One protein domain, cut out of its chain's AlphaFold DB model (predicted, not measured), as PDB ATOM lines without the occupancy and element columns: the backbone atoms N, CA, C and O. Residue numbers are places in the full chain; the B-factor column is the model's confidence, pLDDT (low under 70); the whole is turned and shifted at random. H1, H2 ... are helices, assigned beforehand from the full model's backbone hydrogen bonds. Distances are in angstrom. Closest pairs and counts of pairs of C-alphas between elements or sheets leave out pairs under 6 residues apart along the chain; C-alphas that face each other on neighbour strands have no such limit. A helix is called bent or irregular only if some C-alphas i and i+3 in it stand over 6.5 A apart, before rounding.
ATOM      1  N   GLY A  51      10.156  -3.844  32.842       69.19
ATOM      2  CA  GLY A  51       9.489  -2.540  32.695       69.19
ATOM      3  C   GLY A  51      10.416  -1.326  32.860       69.19
ATOM      4  O   GLY A  51      10.232  -0.323  32.177       69.19
ATOM      5  N   ALA A  52      11.449  -1.424  33.707       77.25
ATOM      6  CA  ALA A  52      12.458  -0.368  33.828       77.25
ATOM      7  C   ALA A  52      13.408  -0.326  32.615       77.25
ATOM      8  O   ALA A  52      13.745   0.756  32.143       77.25
ATOM      9  N   GLN A  53      13.802  -1.490  32.081       79.81
ATOM     10  CA  GLN A  53      14.647  -1.596  30.886       79.81
ATOM     11  C   GLN A  53      13.950  -0.983  29.663       79.81
ATOM     12  O   GLN A  53      14.570  -0.211  28.935       79.81
ATOM     13  N   PHE A  54      12.657  -1.264  29.471       82.75
ATOM     14  CA  PHE A  54      11.885  -0.672  28.376       82.75
ATOM     15  C   PHE A  54      11.781   0.850  28.509       82.75
ATOM     16  O   PHE A  54      12.036   1.539  27.529       82.75
ATOM     17  N   GLY A  55      11.545   1.379  29.718       82.69
ATOM     18  CA  GLY A  55      11.517   2.826  29.957       82.69
ATOM     19  C   GLY A  55      12.836   3.542  29.630       82.69
ATOM     20  O   GLY A  55      12.810   4.634  29.067       82.69
ATOM     21  N   PHE A  56      13.995   2.929  29.908       84.75
ATOM     22  CA  PHE A  56      15.288   3.466  29.451       84.75
ATOM     23  C   PHE A  56      15.427   3.429  27.922       84.75
ATOM     24  O   PHE A  56      15.916   4.391  27.329       84.75
ATOM     25  N   GLY A  57      14.954   2.357  27.279       84.81
ATOM     26  CA  GLY A  57      14.886   2.265  25.819       84.81
ATOM     27  C   GLY A  57      13.986   3.337  25.197       84.81
ATOM     28  O   GLY A  57      14.360   3.949  24.202       84.81
ATOM     29  N   ASP A  58      12.839   3.629  25.809       87.19
ATOM     30  CA  ASP A  58      11.885   4.626  25.315       87.19
ATOM     31  C   ASP A  58      12.437   6.061  25.429       87.19
ATOM     32  O   ASP A  58      12.228   6.873  24.528       87.19
ATOM     33  N   VAL A  59      13.220   6.370  26.474       87.88
ATOM     34  CA  VAL A  59      13.960   7.647  26.575       87.88
ATOM     35  C   VAL A  59      14.945   7.805  25.413       87.88
ATOM     36  O   VAL A  59      15.017   8.877  24.813       87.88
ATOM     37  N   TRP A  60      15.679   6.747  25.057       86.44
ATOM     38  CA  TRP A  60      16.629   6.789  23.943       86.44
ATOM     39  C   TRP A  60      15.932   6.897  22.578       86.44
ATOM     40  O   TRP A  60      16.313   7.726  21.748       86.44
ATOM     41  N   ALA A  61      14.854   6.132  22.385       86.62
ATOM     42  CA  ALA A  61      14.019   6.166  21.186       86.62
ATOM     43  C   ALA A  61      13.343   7.521  20.941       86.62
ATOM     44  O   ALA A  61      12.945   7.796  19.815       86.62
ATOM     45  N   LEU A  62      13.177   8.352  21.978       88.31
ATOM     46  CA  LEU A  62      12.662   9.719  21.861       88.31
ATOM     47  C   LEU A  62      13.788  10.757  21.729       88.31
ATOM     48  O   LEU A  62      13.630  11.747  21.016       88.31
ATOM     49  N   TYR A  63      14.944  10.521  22.358       88.00
ATOM     50  CA  TYR A  63      16.125  11.376  22.228       88.00
ATOM     51  C   TYR A  63      16.646  11.442  20.785       88.00
ATOM     52  O   TYR A  63      16.942  12.534  20.300       88.00
ATOM     53  N   ARG A  64      16.721  10.306  20.075       86.19
ATOM     54  CA  ARG A  64      17.249  10.260  18.697       86.19
ATOM     55  C   ARG A  64      16.400  11.061  17.690       86.19
ATOM     56  O   ARG A  64      16.981  11.936  17.052       86.19
ATOM     57  N   PRO A  65      15.060  10.911  17.610       86.81
ATOM     58  CA  PRO A  65      14.227  11.786  16.786       86.81
ATOM     59  C   PRO A  65      14.379  13.266  17.133       86.81
ATOM     60  O   PRO A  65      14.499  14.084  16.230       86.81
ATOM     61  N   LEU A  66      14.419  13.623  18.424       87.31
ATOM     62  CA  LEU A  66      14.598  15.017  18.845       87.31
ATOM     63  C   LEU A  66      15.962  15.579  18.414       87.31
ATOM     64  O   LEU A  66      16.041  16.748  18.046       87.31
ATOM     65  N   GLN A  67      17.015  14.756  18.412       85.19
ATOM     66  CA  GLN A  67      18.331  15.124  17.884       85.19
ATOM     67  C   GLN A  67      18.309  15.332  16.357       85.19
ATOM     68  O   GLN A  67      19.013  16.207  15.866       85.19
ATOM     69  N   GLU A  68      17.503  14.573  15.610       82.31
ATOM     70  CA  GLU A  68      17.355  14.716  14.150       82.31
ATOM     71  C   GLU A  68      16.408  15.844  13.717       82.31
ATOM     72  O   GLU A  68      16.506  16.337  12.595       82.31
ATOM     73  N   THR A  69      15.468  16.245  14.577       83.94
ATOM     74  CA  THR A  69      14.495  17.316  14.299       83.94
ATOM     75  C   THR A  69      14.872  18.671  14.897       83.94
ATOM     76  O   THR A  69      14.041  19.579  14.895       83.94
ATOM     77  N   VAL A  70      16.080  18.808  15.451       81.12
ATOM     78  CA  VAL A  70      16.575  20.086  15.974       81.12
ATOM     79  C   VAL A  70      16.915  21.038  14.826       81.12
ATOM     80  O   VAL A  70      17.484  20.634  13.816       81.12
ATOM     81  N   SER A  71      16.581  22.315  14.976       68.88
ATOM     82  CA  SER A  71      17.007  23.348  14.028       68.88
ATOM     83  C   SER A  71      18.494  23.697  14.190       68.88
ATOM     84  O   SER A  71      18.952  24.007  15.293       68.88
ATOM     85  N   ASP A  72      19.237  23.747  13.075       62.34
ATOM     86  CA  ASP A  72      20.660  24.148  13.040       62.34
ATOM     87  C   ASP A  72      20.915  25.523  13.688       62.34
ATOM     88  O   ASP A  72      21.995  25.783  14.219       62.34
ATOM     89  N   ALA A  73      19.892  26.387  13.723       54.06
ATOM     90  CA  ALA A  73      19.912  27.689  14.386       54.06
ATOM     91  C   ALA A  73      20.391  27.637  15.851       54.06
ATOM     92  O   ALA A  73      20.967  28.617  16.330       54.06
ATOM     93  N   TYR A  74      20.203  26.512  16.555       53.06
ATOM     94  CA  TYR A  74      20.734  26.319  17.909       53.06
ATOM     95  C   TYR A  74      22.267  26.412  17.962       53.06
ATOM     96  O   TYR A  74      22.819  27.028  18.875       53.06
ATOM     97  N   VAL A  75      22.949  25.825  16.972       57.03
ATOM     98  CA  VAL A  75      24.410  25.654  16.947       57.03
ATOM     99  C   VAL A  75      25.126  26.992  16.751       57.03
ATOM    100  O   VAL A  75      26.104  27.267  17.443       57.03
ATOM    101  N   ASP A  76      24.606  27.841  15.861       59.22
ATOM    102  CA  ASP A  76      25.261  29.094  15.460       59.22
ATOM    103  C   ASP A  76      24.868  30.319  16.307       59.22
ATOM    104  O   ASP A  76      25.577  31.327  16.285       59.22
ATOM    105  N   THR A  77      23.742  30.282  17.035       62.00
ATOM    106  CA  THR A  77      23.173  31.499  17.662       62.00
ATOM    107  C   THR A  77      22.983  31.451  19.176       62.00
ATOM    108  O   THR A  77      22.841  32.507  19.793       62.00
ATOM    109  N   GLY A  78      22.952  30.265  19.798       61.09
ATOM    110  CA  GLY A  78      22.644  30.131  21.228       61.09
ATOM    111  C   GLY A  78      21.209  30.526  21.618       61.09
ATOM    112  O   GLY A  78      20.925  30.709  22.804       61.09
ATOM    113  N   LEU A  79      20.302  30.669  20.644       62.88
ATOM    114  CA  LEU A  79      18.859  30.741  20.884       62.88
ATOM    115  C   LEU A  79      18.328  29.396  21.414       62.88
ATOM    116  O   LEU A  79      19.030  28.390  21.412       62.88
ATOM    117  N   LEU A  80      17.071  29.362  21.867       64.06
ATOM    118  CA  LEU A  80      16.398  28.099  22.180       64.06
ATOM    119  C   LEU A  80      16.311  27.219  20.925       64.06
ATOM    120  O   LEU A  80      15.916  27.693  19.862       64.06
ATOM    121  N   ALA A  81      16.656  25.941  21.078       66.44
ATOM    122  CA  ALA A  81      16.473  24.936  20.044       66.44
ATOM    123  C   ALA A  81      14.982  24.789  19.715       66.44
ATOM    124  O   ALA A  81      14.192  24.422  20.587       66.44
ATOM    125  N   ASP A  82      14.613  25.054  18.462       78.00
ATOM    126  CA  ASP A  82      13.311  24.645  17.939       78.00
ATOM    127  C   ASP A  82      13.380  23.178  17.495       78.00
ATOM    128  O   ASP A  82      14.390  22.753  16.919       78.00
ATOM    129  N   TYR A  83      12.320  22.422  17.785       80.69
ATOM    130  CA  TYR A  83      12.216  20.976  17.588       80.69
ATOM    131  C   TYR A  83      10.886  20.642  16.908       80.69
ATOM    132  O   TYR A  83       9.822  20.956  17.449       80.69
ATOM    133  N   ASP A  84      10.911  19.908  15.790       87.19
ATOM    134  CA  ASP A  84       9.684  19.326  15.223       87.19
ATOM    135  C   ASP A  84       9.195  18.147  16.087       87.19
ATOM    136  O   ASP A  84       9.430  16.970  15.806       87.19
ATOM    137  N   LEU A  85       8.484  18.492  17.164       87.75
ATOM    138  CA  LEU A  85       7.857  17.558  18.098       87.75
ATOM    139  C   LEU A  85       6.883  16.596  17.404       87.75
ATOM    140  O   LEU A  85       6.743  15.455  17.843       87.75
ATOM    141  N   HIS A  86       6.211  17.022  16.329       90.06
ATOM    142  CA  HIS A  86       5.257  16.174  15.615       90.06
ATOM    143  C   HIS A  86       5.978  15.065  14.846       90.06
ATOM    144  O   HIS A  86       5.602  13.896  14.962       90.06
ATOM    145  N   ARG A  87       7.049  15.404  14.122       87.06
ATOM    146  CA  ARG A  87       7.907  14.426  13.445       87.06
ATOM    147  C   ARG A  87       8.675  13.552  14.436       87.06
ATOM    148  O   ARG A  87       8.761  12.345  14.219       87.06
ATOM    149  N   ALA A  88       9.167  14.119  15.538       88.69
ATOM    150  CA  ALA A  88       9.872  13.362  16.570       88.69
ATOM    151  C   ALA A  88       8.978  12.284  17.214       88.69
ATOM    152  O   ALA A  88       9.370  11.119  17.306       88.69
ATOM    153  N   LEU A  89       7.745  12.644  17.590       90.69
ATOM    154  CA  LEU A  89       6.766  11.707  18.152       90.69
ATOM    155  C   LEU A  89       6.268  10.679  17.124       90.69
ATOM    156  O   LEU A  89       5.983   9.542  17.497       90.69
ATOM    157  N   PHE A  90       6.193  11.042  15.838       91.19
ATOM    158  CA  PHE A  90       5.881  10.097  14.764       91.19
ATOM    159  C   PHE A  90       6.967   9.014  14.628       91.19
ATOM    160  O   PHE A  90       6.648   7.828  14.666       91.19
ATOM    161  N   LEU A  91       8.246   9.401  14.557       87.94
ATOM    162  CA  LEU A  91       9.372   8.459  14.461       87.94
ATOM    163  C   LEU A  91       9.487   7.553  15.701       87.94
ATOM    164  O   LEU A  91       9.687   6.344  15.569       87.94
ATOM    165  N   PHE A  92       9.281   8.105  16.902       88.94
ATOM    166  CA  PHE A  92       9.180   7.320  18.139       88.94
ATOM    167  C   PHE A  92       8.047   6.278  18.077       88.94
ATOM    168  O   PHE A  92       8.226   5.128  18.481       88.94
ATOM    169  N   ASN A  93       6.874   6.661  17.560       90.25
ATOM    170  CA  ASN A  93       5.733   5.759  17.448       90.25
ATOM    171  C   ASN A  93       6.008   4.606  16.473       90.25
ATOM    172  O   ASN A  93       5.791   3.454  16.839       90.25
ATOM    173  N   GLU A  94       6.507   4.882  15.266       87.62
ATOM    174  CA  GLU A  94       6.739   3.828  14.268       87.62
ATOM    175  C   GLU A  94       7.808   2.817  14.725       87.62
ATOM    176  O   GLU A  94       7.618   1.612  14.558       87.62
ATOM    177  N   THR A  95       8.876   3.280  15.386       83.56
ATOM    178  CA  THR A  95       9.943   2.408  15.916       83.56
ATOM    179  C   THR A  95       9.498   1.589  17.136       83.56
ATOM    180  O   THR A  95       9.702   0.375  17.184       83.56
ATOM    181  N   ARG A  96       8.845   2.201  18.139       87.12
ATOM    182  CA  ARG A  96       8.563   1.528  19.427       87.12
ATOM    183  C   ARG A  96       7.229   0.796  19.504       87.12
ATOM    184  O   ARG A  96       7.138  -0.219  20.202       87.12
ATOM    185  N   ARG A  97       6.190   1.248  18.795       87.50
ATOM    186  CA  ARG A  97       4.813   0.727  18.943       87.50
ATOM    187  C   ARG A  97       4.707  -0.773  18.683       87.50
ATOM    188  O   ARG A  97       4.026  -1.473  19.431       87.50
ATOM    189  N   HIS A  98       5.371  -1.276  17.645       88.06
ATOM    190  CA  HIS A  98       5.299  -2.691  17.271       88.06
ATOM    191  C   HIS A  98       5.997  -3.608  18.284       88.06
ATOM    192  O   HIS A  98       5.472  -4.681  18.597       88.06
ATOM    193  N   PHE A  99       7.131  -3.173  18.841       87.50
ATOM    194  CA  PHE A  99       7.812  -3.893  19.915       87.50
ATOM    195  C   PHE A  99       6.966  -3.905  21.195       87.50
ATOM    196  O   PHE A  99       6.649  -4.977  21.712       87.50
ATOM    197  N   LEU A 100       6.523  -2.733  21.663       87.12
ATOM    198  CA  LEU A 100       5.759  -2.604  22.908       87.12
ATOM    199  C   LEU A 100       4.422  -3.364  22.859       87.12
ATOM    200  O   LEU A 100       4.097  -4.075  23.806       87.12
ATOM    201  N   ALA A 101       3.696  -3.329  21.735       89.56
ATOM    202  CA  ALA A 101       2.467  -4.111  21.563       89.56
ATOM    203  C   ALA A 101       2.712  -5.637  21.576       89.56
ATOM    204  O   ALA A 101       1.858  -6.408  22.021       89.56
ATOM    205  N   ARG A 102       3.883  -6.102  21.113       89.44
ATOM    206  CA  ARG A 102       4.282  -7.515  21.214       89.44
ATOM    207  C   ARG A 102       4.633  -7.892  22.657       89.44
ATOM    208  O   ARG A 102       4.238  -8.969  23.098       89.44
ATOM    209  N   VAL A 103       5.332  -7.016  23.382       87.25
ATOM    210  CA  VAL A 103       5.653  -7.184  24.811       87.25
ATOM    211  C   VAL A 103       4.378  -7.246  25.653       87.25
ATOM    212  O   VAL A 103       4.201  -8.198  26.404       87.25
ATOM    213  N   GLU A 104       3.453  -6.298  25.493       86.38
ATOM    214  CA  GLU A 104       2.172  -6.274  26.216       86.38
ATOM    215  C   GLU A 104       1.374  -7.568  25.990       86.38
ATOM    216  O   GLU A 104       0.909  -8.201  26.941       86.38
ATOM    217  N   LYS A 105       1.289  -8.022  24.732       87.75
ATOM    218  CA  LYS A 105       0.621  -9.278  24.375       87.75
ATOM    219  C   LYS A 105       1.293 -10.508  24.996       87.75
ATOM    220  O   LYS A 105       0.588 -11.416  25.433       87.75
ATOM    221  N   GLN A 106       2.627 -10.542  25.054       84.94
ATOM    222  CA  GLN A 106       3.372 -11.608  25.727       84.94
ATOM    223  C   GLN A 106       3.076 -11.608  27.232       84.94
ATOM    224  O   GLN A 106       2.656 -12.629  27.768       84.94
ATOM    225  N   LEU A 107       3.173 -10.449  27.890       83.12
ATOM    226  CA  LEU A 107       2.877 -10.294  29.316       83.12
ATOM    227  C   LEU A 107       1.439 -10.705  29.676       83.12
ATOM    228  O   LEU A 107       1.220 -11.256  30.755       83.12
ATOM    229  N   GLY A 108       0.474 -10.495  28.776       82.31
ATOM    230  CA  GLY A 108      -0.891 -11.013  28.912       82.31
ATOM    231  C   GLY A 108      -0.948 -12.546  28.948       82.31
ATOM    232  O   GLY A 108      -1.494 -13.118  29.891       82.31
ATOM    233  N   TYR A 109      -0.332 -13.224  27.972       80.62
ATOM    234  CA  TYR A 109      -0.245 -14.692  27.964       80.62
ATOM    235  C   TYR A 109       0.497 -15.245  29.191       80.62
ATOM    236  O   TYR A 109       0.080 -16.256  29.764       80.62
ATOM    237  N   ASP A 110       1.562 -14.568  29.618       77.62
ATOM    238  CA  ASP A 110       2.397 -14.952  30.755       77.62
ATOM    239  C   ASP A 110       1.637 -14.837  32.089       77.62
ATOM    240  O   ASP A 110       1.758 -15.709  32.957       77.62
ATOM    241  N   ALA A 111       0.827 -13.783  32.249       76.31
ATOM    242  CA  ALA A 111       0.060 -13.507  33.462       76.31
ATOM    243  C   ALA A 111      -1.012 -14.571  33.751       76.31
ATOM    244  O   ALA A 111      -1.175 -14.967  34.911       76.31
ATOM    245  N   ASP A 112      -1.705 -15.057  32.721       76.38
ATOM    246  CA  ASP A 112      -2.710 -16.116  32.860       76.38
ATOM    247  C   ASP A 112      -2.060 -17.508  32.927       76.38
ATOM    248  O   ASP A 112      -2.343 -18.299  33.835       76.38
ATOM    249  N   THR A 113      -1.133 -17.803  32.009       77.06
ATOM    250  CA  THR A 113      -0.525 -19.137  31.887       77.06
ATOM    251  C   THR A 113       0.393 -19.439  33.069       77.06
ATOM    252  O   THR A 113       0.199 -20.423  33.794       77.06
ATOM    253  N   TYR A 114       1.398 -18.594  33.312       77.69
ATOM    254  CA  TYR A 114       2.484 -18.945  34.223       77.69
ATOM    255  C   TYR A 114       2.137 -18.748  35.697       77.69
ATOM    256  O   TYR A 114       2.712 -19.419  36.551       77.69
ATOM    257  N   LYS A 115       1.132 -17.934  36.028       78.75
ATOM    258  CA  LYS A 115       0.617 -17.807  37.402       78.75
ATOM    259  C   LYS A 115       0.119 -19.144  37.965       78.75
ATOM    260  O   LYS A 115       0.416 -19.468  39.115       78.75
ATOM    261  N   SER A 116      -0.585 -19.939  37.153       81.88
ATOM    262  CA  SER A 116      -1.025 -21.297  37.523       81.88
ATOM    263  C   SER A 116       0.129 -22.316  37.505       81.88
ATOM    264  O   SER A 116       0.235 -23.191  38.369       81.88
ATOM    265  N   TYR A 117       1.055 -22.164  36.557       83.50
ATOM    266  CA  TYR A 117       2.234 -23.018  36.445       83.50
ATOM    267  C   TYR A 117       3.216 -22.834  37.612       83.50
ATOM    268  O   TYR A 117       3.795 -23.805  38.089       83.50
ATOM    269  N   PHE A 118       3.387 -21.620  38.133       84.81
ATOM    270  CA  PHE A 118       4.244 -21.364  39.288       84.81
ATOM    271  C   PHE A 118       3.588 -21.743  40.620       84.81
ATOM    272  O   PHE A 118       4.287 -22.222  41.512       84.81
ATOM    273  N   SER A 119       2.264 -21.597  40.763       83.94
ATOM    274  CA  SER A 119       1.554 -21.948  42.006       83.94
ATOM    275  C   SER A 119       1.485 -23.456  42.286       83.94
ATOM    276  O   SER A 119       1.216 -23.853  43.416       83.94
ATOM    277  N   THR A 120       1.777 -24.299  41.290       88.38
ATOM    278  CA  THR A 120       1.823 -25.768  41.416       88.38
ATOM    279  C   THR A 120       3.240 -26.336  41.611       88.38
ATOM    280  O   THR A 120       3.438 -27.550  41.509       88.38
ATOM    281  N   ALA A 121       4.243 -25.489  41.877       89.75
ATOM    282  CA  ALA A 121       5.583 -25.934  42.268       89.75
ATOM    283  C   ALA A 121       5.602 -26.402  43.737       89.75
ATOM    284  O   ALA A 121       5.063 -25.737  44.619       89.75
ATOM    285  N   ARG A 122       6.248 -27.537  44.019       89.00
ATOM    286  CA  ARG A 122       6.273 -28.167  45.352       89.00
ATOM    287  C   ARG A 122       7.350 -27.599  46.279       89.00
ATOM    288  O   ARG A 122       7.328 -27.884  47.472       89.00
ATOM    289  N   ASN A 123       8.340 -26.888  45.734       92.38
ATOM    290  CA  ASN A 123       9.463 -26.292  46.466       92.38
ATOM    291  C   ASN A 123      10.231 -25.271  45.602       92.38
ATOM    292  O   ASN A 123      10.144 -25.278  44.374       92.38
ATOM    293  N   ASP A 124      11.069 -24.460  46.243       88.44
ATOM    294  CA  ASP A 124      11.848 -23.375  45.632       88.44
ATOM    295  C   ASP A 124      12.868 -23.830  44.575       88.44
ATOM    296  O   ASP A 124      13.323 -23.019  43.765       88.44
ATOM    297  N   LYS A 125      13.305 -25.098  44.593       91.88
ATOM    298  CA  LYS A 125      14.210 -25.650  43.568       91.88
ATOM    299  C   LYS A 125      13.428 -25.943  42.289       91.88
ATOM    300  O   LYS A 125      13.883 -25.585  41.207       91.88
ATOM    301  N   GLU A 126      12.247 -26.538  42.422       88.31
ATOM    302  CA  GLU A 126      11.313 -26.740  41.316       88.31
ATOM    303  C   GLU A 126      10.810 -25.402  40.761       88.31
ATOM    304  O   GLU A 126      10.850 -25.206  39.551       88.31
ATOM    305  N   TRP A 127      10.428 -24.450  41.622       89.06
ATOM    306  CA  TRP A 127      10.002 -23.114  41.189       89.06
ATOM    307  C   TRP A 127      11.088 -22.414  40.357       89.06
ATOM    308  O   TRP A 127      10.805 -21.939  39.261       89.06
ATOM    309  N   ARG A 128      12.353 -22.434  40.808       87.44
ATOM    310  CA  ARG A 128      13.486 -21.863  40.050       87.44
ATOM    311  C   ARG A 128      13.784 -22.603  38.743       87.44
ATOM    312  O   ARG A 128      14.216 -21.969  37.786       87.44
ATOM    313  N   ALA A 129      13.564 -23.917  38.682       88.19
ATOM    314  CA  ALA A 129      13.705 -24.679  37.440       88.19
ATOM    315  C   ALA A 129      12.608 -24.302  36.427       88.19
ATOM    316  O   ALA A 129      12.925 -23.993  35.280       88.19
ATOM    317  N   ARG A 130      11.348 -24.235  36.879       87.75
ATOM    318  CA  ARG A 130      10.205 -23.759  36.084       87.75
ATOM    319  C   ARG A 130      10.408 -22.315  35.614       87.75
ATOM    320  O   ARG A 130      10.112 -22.012  34.466       87.75
ATOM    321  N   PHE A 131      10.951 -21.437  36.464       84.56
ATOM    322  CA  PHE A 131      11.224 -20.039  36.106       84.56
ATOM    323  C   PHE A 131      12.208 -19.939  34.935       84.56
ATOM    324  O   PHE A 131      11.884 -19.309  33.940       84.56
ATOM    325  N   ARG A 132      13.343 -20.651  34.986       84.44
ATOM    326  CA  ARG A 132      14.327 -20.670  33.883       84.44
ATOM    327  C   ARG A 132      13.765 -21.223  32.568       84.44
ATOM    328  O   ARG A 132      14.153 -20.767  31.498       84.44
ATOM    329  N   GLN A 133      12.859 -22.202  32.641       84.56
ATOM    330  CA  GLN A 133      12.170 -22.748  31.463       84.56
ATOM    331  C   GLN A 133      11.208 -21.737  30.821       84.56
ATOM    332  O   GLN A 133      11.033 -21.759  29.607       84.56
ATOM    333  N   VAL A 134      10.607 -20.859  31.627       82.25
ATOM    334  CA  VAL A 134       9.743 -19.756  31.176       82.25
ATOM    335  C   VAL A 134      10.557 -18.550  30.696       82.25
ATOM    336  O   VAL A 134      10.180 -17.910  29.728       82.25
ATOM    337  N   GLU A 135      11.679 -18.255  31.346       79.31
ATOM    338  CA  GLU A 135      12.563 -17.121  31.058       79.31
ATOM    339  C   GLU A 135      13.315 -17.276  29.725       79.31
ATOM    340  O   GLU A 135      13.427 -16.315  28.968       79.31
ATOM    341  N   SER A 136      13.799 -18.481  29.401       78.94
ATOM    342  CA  SER A 136      14.632 -18.712  28.208       78.94
ATOM    343  C   SER A 136      13.950 -18.349  26.870       78.94
ATOM    344  O   SER A 136      14.593 -17.682  26.063       78.94
ATOM    345  N   PRO A 137      12.667 -18.673  26.606       81.31
ATOM    346  CA  PRO A 137      11.968 -18.210  25.399       81.31
ATOM    347  C   PRO A 137      11.755 -16.687  25.294       81.31
ATOM    348  O   PRO A 137      11.369 -16.203  24.229       81.31
ATOM    349  N   LEU A 138      11.970 -15.927  26.373       82.06
ATOM    350  CA  LEU A 138      11.731 -14.479  26.445       82.06
ATOM    351  C   LEU A 138      12.992 -13.645  26.151       82.06
ATOM    352  O   LEU A 138      12.956 -12.418  26.228       82.06
ATOM    353  N   GLU A 139      14.090 -14.300  25.765       82.00
ATOM    354  CA  GLU A 139      15.388 -13.697  25.430       82.00
ATOM    355  C   GLU A 139      15.269 -12.540  24.416       82.00
ATOM    356  O   GLU A 139      15.879 -11.488  24.605       82.00
ATOM    357  N   TRP A 140      14.357 -12.653  23.440       84.31
ATOM    358  CA  TRP A 140      14.059 -11.603  22.451       84.31
ATOM    359  C   TRP A 140      13.563 -10.270  23.045       84.31
ATOM    360  O   TRP A 140      13.677  -9.240  22.385       84.31
ATOM    361  N   MET A 141      13.002 -10.263  24.261       83.56
ATOM    362  CA  MET A 141      12.638  -9.023  24.966       83.56
ATOM    363  C   MET A 141      13.832  -8.408  25.695       83.56
ATOM    364  O   MET A 141      13.936  -7.187  25.776       83.56
ATOM    365  N   ARG A 142      14.729  -9.249  26.225       78.69
ATOM    366  CA  ARG A 142      15.936  -8.828  26.955       78.69
ATOM    367  C   ARG A 142      16.983  -8.236  26.010       78.69
ATOM    368  O   ARG A 142      17.705  -7.327  26.408       78.69
ATOM    369  N   GLU A 143      17.054  -8.759  24.789       81.75
ATOM    370  CA  GLU A 143      18.065  -8.435  23.771       81.75
ATOM    371  C   GLU A 143      17.594  -7.403  22.731       81.75
ATOM    372  O   GLU A 143      18.293  -7.152  21.753       81.75
ATOM    373  N   ASN A 144      16.431  -6.770  22.935       80.94
ATOM    374  CA  ASN A 144      15.993  -5.658  22.090       80.94
ATOM    375  C   ASN A 144      16.966  -4.474  22.213       80.94
ATOM    376  O   ASN A 144      17.026  -3.821  23.256       80.94
TER     377      ASN A 144
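This is residues 51 to 144 of the 150 residues of the protein "Putative salicylate hydroxylase" of Komagataella phaffii (strain ATCC 76273 / CBS 7435 / CECT 11047 / NRRL Y-11430 / Wegner 21-1) (UniProt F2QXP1). A long bent helix, H3, makes one side of a thin rod, and H1 and H4 share the other side: H4 folds back beside arm H3b as a helical hairpin, while H1 meets arm H3a with its residues 61 to 68 alone, at 49 degrees. The short H2 lies in the loop beyond H1 and H3a at one end of the rod and touches no helix. The printed part has 94 residues with four named helices, in the order H1, H2, H3, H4, and no named strand; the class is all helix. The whole is extended, with a radius of gyration of the C-alphas of 20.4 A and spans of 68 by 21 by 16 A.

Begin with H3, residues 85 to 119, which by its hydrogen bonds was assigned as one helix but is bent: C-alphas 95 and 98 are 7.0 A apart. Its arms, H3a of residues 85 to 95 and H3b of residues 98 to 119, stand at a steep tilt of 50 degrees. Look next at H4, residues 124 to 142, which touches H3b; the closest C-alphas, of Phe 118 and Trp 127, are 6.3 A apart. This hairpin has a shallow tilt of 9 degrees, opposite ways. At the other arm, H1, residues 51 to 68, touches H3a with residues 61 to 68 alone; the closest C-alphas, of Pro 65 and Ala 88, are 4.6 A apart. These two run opposite ways at a steep tilt of 49 degrees. H1 and H3b are near each other, with 5 pairs of C-alphas within 10 A. H1 and H4 are only just apart, their closest C-alphas 8.3 A from each other. H2, residues 73 to 77, is apart from H1 and H3a. In H2 and H3a every O i to N i+4 pair is within hydrogen-bond range; in H1 13 of 14 are, in H3b 16 of 18 and in H4 9 of 15.

Find C-alpha 85 at (7.857, 17.558, 18.098), where H3a begins its 15.4 A; H3b then runs 31.6 A, with a kink of 37 degrees near residue 113. H4 runs 24.0 A to C-alpha 142 at (15.936, -8.828, 26.955). H4 has a kink of 53 degrees near residue 136 and is irregular, with C-alphas 137 and 140 7.5 A apart. Go back to C-alpha 51 at (9.489, -2.540, 32.695) for the start of H1, 26.5 A long; H2 measures 6.0 A.

The two C-alphas farthest apart, of Thr 77 and Arg 122, are 67.9 A from each other, while those of Gly 51 and Asn 144, first and last printed, are 12.8 A apart. The links H1 to H2 and H3 to H4 are tight, H2 to H3 is short, and the printed part has no cut. The mean pLDDT of the printed part is 82.0; residue 51 and residues 71 to 81, which include H2, are under 70 in this model.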